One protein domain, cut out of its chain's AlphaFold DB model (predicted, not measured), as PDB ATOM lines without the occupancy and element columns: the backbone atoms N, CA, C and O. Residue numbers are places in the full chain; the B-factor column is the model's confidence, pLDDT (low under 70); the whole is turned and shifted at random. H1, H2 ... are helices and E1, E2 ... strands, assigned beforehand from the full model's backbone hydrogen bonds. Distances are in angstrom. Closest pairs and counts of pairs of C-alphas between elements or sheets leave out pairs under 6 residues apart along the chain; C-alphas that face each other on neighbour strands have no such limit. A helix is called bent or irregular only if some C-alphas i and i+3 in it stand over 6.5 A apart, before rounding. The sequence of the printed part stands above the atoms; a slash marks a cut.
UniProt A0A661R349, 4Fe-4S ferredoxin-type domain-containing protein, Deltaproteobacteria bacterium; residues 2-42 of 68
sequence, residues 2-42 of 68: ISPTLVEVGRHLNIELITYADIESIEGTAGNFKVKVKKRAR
ATOM      1  N   ILE A   2     -46.815 -41.867   0.198       79.69
ATOM      2  CA  ILE A   2     -46.875 -40.390   0.213       79.69
ATOM      3  C   ILE A   2     -46.038 -39.774  -0.930       79.69
ATOM      4  O   ILE A   2     -46.233 -38.617  -1.295       79.69
ATOM      5  N   SER A   3     -45.146 -40.559  -1.550       86.19
ATOM      6  CA  SER A   3     -44.221 -40.077  -2.585       86.19
ATOM      7  C   SER A   3     -44.865 -39.322  -3.753       86.19
ATOM      8  O   SER A   3     -44.305 -38.289  -4.113       86.19
ATOM      9  N   PRO A   4     -46.005 -39.746  -4.341       91.62
ATOM     10  CA  PRO A   4     -46.591 -39.003  -5.460       91.62
ATOM     11  C   PRO A   4     -46.990 -37.574  -5.064       91.62
ATOM     12  O   PRO A   4     -46.610 -36.619  -5.736       91.62
ATOM     13  N   THR A   5     -47.654 -37.418  -3.916       91.19
ATOM     14  CA  THR A   5     -48.107 -36.116  -3.407       91.19
ATOM     15  C   THR A   5     -46.939 -35.198  -3.044       91.19
ATOM     16  O   THR A   5     -46.994 -34.004  -3.320       91.19
ATOM     17  N   LEU A   6     -45.849 -35.730  -2.478       92.00
ATOM     18  CA  LEU A   6     -44.658 -34.920  -2.175       92.00
ATOM     19  C   LEU A   6     -44.024 -34.326  -3.436       92.00
ATOM     20  O   LEU A   6     -43.602 -33.170  -3.426       92.00
ATOM     21  N   VAL A   7     -43.952 -35.109  -4.516       92.12
ATOM     22  CA  VAL A   7     -43.379 -34.653  -5.788       92.12
ATOM     23  C   VAL A   7     -44.281 -33.614  -6.451       92.12
ATOM     24  O   VAL A   7     -43.777 -32.621  -6.972       92.12
ATOM     25  N   GLU A   8     -45.596 -33.830  -6.417       93.19
ATOM     26  CA  GLU A   8     -46.583 -32.913  -6.991       93.19
ATOM     27  C   GLU A   8     -46.559 -31.550  -6.292       93.19
ATOM     28  O   GLU A   8     -46.352 -30.525  -6.942       93.19
ATOM     29  N   VAL A   9     -46.668 -31.537  -4.959       93.38
ATOM     30  CA  VAL A   9     -46.638 -30.302  -4.162       93.38
ATOM     31  C   VAL A   9     -45.303 -29.571  -4.333       93.38
ATOM     32  O   VAL A   9     -45.281 -28.347  -4.420       93.38
ATOM     33  N   GLY A  10     -44.193 -30.305  -4.460       91.94
ATOM     34  CA  GLY A  10     -42.864 -29.734  -4.694       91.94
ATOM     35  C   GLY A  10     -42.689 -28.982  -6.011       91.94
ATOM     36  O   GLY A  10     -41.761 -28.186  -6.134       91.94
ATOM     37  N   ARG A  11     -43.561 -29.222  -6.993       92.81
ATOM     38  CA  ARG A  11     -43.509 -28.600  -8.326       92.81
ATOM     39  C   ARG A  11     -44.681 -27.659  -8.599       92.81
ATOM     40  O   ARG A  11     -44.788 -27.127  -9.701       92.81
ATOM     41  N   HIS A  12     -45.566 -27.467  -7.626       96.50
ATOM     42  CA  HIS A  12     -46.800 -26.724  -7.820       96.50
ATOM     43  C   HIS A  12     -46.558 -25.205  -7.793       96.50
ATOM     44  O   HIS A  12     -46.071 -24.667  -6.805       96.50
ATOM     45  N   LEU A  13     -46.964 -24.491  -8.849       95.31
ATOM     46  CA  LEU A  13     -46.680 -23.053  -9.024       95.31
ATOM     47  C   LEU A  13     -47.343 -22.144  -7.975       95.31
ATOM     48  O   LEU A  13     -46.815 -21.082  -7.667       95.31
ATOM     49  N   ASN A  14     -48.483 -22.562  -7.416       96.56
ATOM     50  CA  ASN A  14     -49.212 -21.779  -6.404       96.56
ATOM     51  C   ASN A  14     -48.854 -22.162  -4.957       96.56
ATOM     52  O   ASN A  14     -49.567 -21.766  -4.037       96.56
ATOM     53  N   ILE A  15     -47.822 -22.987  -4.743       95.44
ATOM     54  CA  ILE A  15     -47.412 -23.426  -3.405       95.44
ATOM     55  C   ILE A  15     -45.939 -23.082  -3.203       95.44
ATOM     56  O   ILE A  15     -45.069 -23.560  -3.924       95.44
ATOM     57  N   GLU A  16     -45.652 -22.289  -2.173       93.56
ATOM     58  CA  GLU A  16     -44.285 -22.054  -1.717       93.56
ATOM     59  C   GLU A  16     -43.932 -23.039  -0.596       93.56
ATOM     60  O   GLU A  16     -44.567 -23.068   0.460       93.56
ATOM     61  N   LEU A  17     -42.893 -23.848  -0.809       93.62
ATOM     62  CA  LEU A  17     -42.405 -24.788   0.197       93.62
ATOM     63  C   LEU A  17     -41.302 -24.178   1.060       93.62
ATOM     64  O   LEU A  17     -40.136 -24.102   0.668       93.62
ATOM     65  N   ILE A  18     -41.649 -23.857   2.302       93.88
ATOM     66  CA  ILE A  18     -40.687 -23.432   3.319       93.88
ATOM     67  C   ILE A  18     -40.342 -24.633   4.207       93.88
ATOM     68  O   ILE A  18     -41.003 -24.924   5.197       93.88
ATOM     69  N   THR A  19     -39.293 -25.366   3.839       93.44
ATOM     70  CA  THR A  19     -38.860 -26.572   4.564       93.44
ATOM     71  C   THR A  19     -37.851 -26.251   5.674       93.44
ATOM     72  O   THR A  19     -37.081 -25.287   5.563       93.44
ATOM     73  N   TYR A  20     -37.771 -27.120   6.694       94.88
ATOM     74  CA  TYR A  20     -36.892 -26.965   7.870       94.88
ATOM     75  C   TYR A  20     -37.078 -25.597   8.542       94.88
ATOM     76  O   TYR A  20     -36.128 -24.844   8.771       94.88
ATOM     77  N   ALA A  21     -38.338 -25.247   8.769       95.94
ATOM     78  CA  ALA A  21     -38.737 -23.982   9.341       95.94
ATOM     79  C   ALA A  21     -39.825 -24.197  10.389       95.94
ATOM     80  O   ALA A  21     -40.609 -25.138  10.278       95.94
ATOM     81  N   ASP A  22     -39.866 -23.305  11.371       95.75
ATOM     82  CA  ASP A  22     -40.895 -23.268  12.403       95.75
ATOM     83  C   ASP A  22     -41.651 -21.946  12.337       95.75
ATOM     84  O   ASP A  22     -41.117 -20.922  11.901       95.75
ATOM     85  N   ILE A  23     -42.888 -21.955  12.815       96.00
ATOM     86  CA  ILE A  23     -43.659 -20.733  13.014       96.00
ATOM     87  C   ILE A  23     -43.246 -20.135  14.362       96.00
ATOM     88  O   ILE A  23     -43.374 -20.791  15.391       96.00
ATOM     89  N   GLU A  24     -42.754 -18.897  14.358       95.81
ATOM     90  CA  GLU A  24     -42.389 -18.174  15.585       95.81
ATOM     91  C   GLU A  24     -43.558 -17.366  16.144       95.81
ATOM     92  O   GLU A  24     -43.766 -17.337  17.354       95.81
ATOM     93  N   SER A  25     -44.330 -16.702  15.281       95.94
ATOM     94  CA  SER A  25     -45.510 -15.959  15.715       95.94
ATOM     95  C   SER A  25     -46.548 -15.843  14.608       95.94
ATOM     96  O   SER A  25     -46.226 -15.865  13.417       95.94
ATOM     97  N   ILE A  26     -47.806 -15.700  15.019       95.94
ATOM     98  CA  ILE A  26     -48.942 -15.421  14.145       95.94
ATOM     99  C   ILE A  26     -49.654 -14.209  14.733       95.94
ATOM    100  O   ILE A  26     -50.046 -14.215  15.898       95.94
ATOM    101  N   GLU A  27     -49.795 -13.165  13.933       96.00
ATOM    102  CA  GLU A  27     -50.466 -11.921  14.291       96.00
ATOM    103  C   GLU A  27     -51.587 -11.647  13.278       96.00
ATOM    104  O   GLU A  27     -51.499 -12.057  12.117       96.00
ATOM    105  N   GLY A  28     -52.631 -10.934  13.700       94.19
ATOM    106  CA  GLY A  28     -53.732 -10.514  12.831       94.19
ATOM    107  C   GLY A  28     -55.052 -11.233  13.101       94.19
ATOM    108  O   GLY A  28     -55.244 -11.871  14.136       94.19
ATOM    109  N   THR A  29     -55.991 -11.074  12.176       92.81
ATOM    110  CA  THR A  29     -57.371 -11.569  12.281       92.81
ATOM    111  C   THR A  29     -57.764 -12.312  11.006       92.81
ATOM    112  O   THR A  29     -57.021 -12.321  10.023       92.81
ATOM    113  N   ALA A  30     -58.925 -12.972  11.017       93.00
ATOM    114  CA  ALA A  30     -59.402 -13.760   9.883       93.00
ATOM    115  C   ALA A  30     -59.344 -12.961   8.563       93.00
ATOM    116  O   ALA A  30     -59.933 -11.889   8.446       93.00
ATOM    117  N   GLY A  31     -58.611 -13.495   7.580       92.94
ATOM    118  CA  GLY A  31     -58.394 -12.876   6.268       92.94
ATOM    119  C   GLY A  31     -57.115 -12.040   6.143       92.94
ATOM    120  O   GLY A  31     -56.656 -11.838   5.026       92.94
ATOM    121  N   ASN A  32     -56.497 -11.616   7.251       94.62
ATOM    122  CA  ASN A  32     -55.264 -10.822   7.258       94.62
ATOM    123  C   ASN A  32     -54.296 -11.324   8.335       94.62
ATOM    124  O   ASN A  32     -54.165 -10.726   9.406       94.62
ATOM    125  N   PHE A  33     -53.609 -12.426   8.040       95.44
ATOM    126  CA  PHE A  33     -52.589 -12.981   8.923       95.44
ATOM    127  C   PHE A  33     -51.198 -12.513   8.520       95.44
ATOM    128  O   PHE A  33     -50.824 -12.538   7.348       95.44
ATOM    129  N   LYS A  34     -50.399 -12.154   9.520       95.56
ATOM    130  CA  LYS A  34     -48.968 -11.929   9.387       95.56
ATOM    131  C   LYS A  34     -48.248 -12.986  10.208       95.56
ATOM    132  O   LYS A  34     -48.361 -13.018  11.431       95.56
ATOM    133  N   VAL A  35     -47.522 -13.866   9.526       95.62
ATOM    134  CA  VAL A  35     -46.827 -14.997  10.148       95.62
ATOM    135  C   VAL A  35     -45.325 -14.751  10.094       95.62
ATOM    136  O   VAL A  35     -44.785 -14.428   9.036       95.62
ATOM    137  N   LYS A  36     -44.641 -14.909  11.227       96.44
ATOM    138  CA  LYS A  36     -43.176 -14.949  11.282       96.44
ATOM    139  C   LYS A  36     -42.727 -16.401  11.225       96.44
ATOM    140  O   LYS A  36     -43.100 -17.205  12.079       96.44
ATOM    141  N   VAL A  37     -41.931 -16.727  10.213       96.56
ATOM    142  CA  VAL A  37     -41.425 -18.082   9.976       96.56
ATOM    143  C   VAL A  37     -39.908 -18.082  10.128       96.56
ATOM    144  O   VAL A  37     -39.198 -17.383   9.403       96.56
ATOM    145  N   LYS A  38     -39.400 -18.893  11.053       96.00
ATOM    146  CA  LYS A  38     -37.970 -19.092  11.272       96.00
ATOM    147  C   LYS A  38     -37.478 -20.241  10.419       96.00
ATOM    148  O   LYS A  38     -37.681 -21.405  10.752       96.00
ATOM    149  N   LYS A  39     -36.766 -19.925   9.341       94.81
ATOM    150  CA  LYS A  39     -36.058 -20.931   8.546       94.81
ATOM    151  C   LYS A  39     -34.743 -21.285   9.238       94.81
ATOM    152  O   LYS A  39     -33.855 -20.444   9.356       94.81
ATOM    153  N   ARG A  40     -34.611 -22.526   9.705       94.44
ATOM    154  CA  ARG A  40     -33.390 -22.985  10.376       94.44
ATOM    155  C   ARG A  40     -32.237 -23.063   9.371       94.44
ATOM    156  O   ARG A  40     -32.417 -23.459   8.211       94.44
ATOM    157  N   ALA A  41     -31.040 -22.697   9.825       93.44
ATOM    158  CA  ALA A  41     -29.835 -22.792   9.018       93.44
ATOM    159  C   ALA A  41     -29.489 -24.267   8.785       93.44
ATOM    160  O   ALA A  41     -29.260 -25.017   9.728       93.44
ATOM    161  N   ARG A  42     -29.435 -24.678   7.516       93.06
ATOM    162  CA  ARG A  42     -28.917 -26.000   7.125       93.06
ATOM    163  C   ARG A  42     -27.392 -26.020   7.023       93.06
ATOM    164  O   ARG A  42     -26.824 -27.041   6.661       93.06
TER     165      ARG A  42
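AT A GLANCE: This is residues 2 to 42 of the 68 residues of the protein "4Fe-4S ferredoxin-type domain-containing protein" of Deltaproteobacteria bacterium (UniProt A0A661R349). What does a reader see, going along the printed part from its first residue? A short helix, H1, sticks out with residues 2 to 8 at one end, and a link leads from it to a long, bent hairpin of two strands, E1 and E2, at the other end. What are its make-up and size? The printed part has 41 residues, with one named helix and two named strands in the order H1, E1, E2; the sheet, E1 - E2, is antiparallel, and the class is mixed, helices and strands. It is only just loose, close to extended, with a radius of gyration of the C-alphas of 13.2 A and spans of 34 by 28 by 17 A.

HOW THE PARTS SIT: How does the helix stand to the strands? H1, residues 3 to 10, is apart from E2, residues 32 to 39. Every O i to N i+4 pair in H1 is within hydrogen-bond range. How do the strands pair? E1, residues 21 to 29, and E2 form a hairpin, antiparallel at 165 degrees between their directions. N 22 and O 38, at 3.0 A, and N 34 and O 27, at 2.8 A, are within hydrogen-bond range.

IN THESE COORDINATES: Where does H1 begin, and how long is it? C-alpha 3 is at (-44.221, -40.077, -2.585), and H1 measures 10.6 A from first to last C-alpha. How long are the strands? E1 measures 22.6 A and bends by 57 degrees at residue 24. E2 measures 21.7 A and ends with C-alpha 39 at (-36.058, -20.931, 8.546).

THE WHOLE: How far does it reach? The two C-alphas farthest apart, those of Ser 3 and Thr 29, are 34.7 A from each other. Are there cuts or long links? The printed part has no cut; the link from H1 to E1 is short, with 10 residues, and that from E1 to E2 is tight, with 2. How confident is the model? The mean pLDDT of the printed part is 93.8, and no printed residue is under 70.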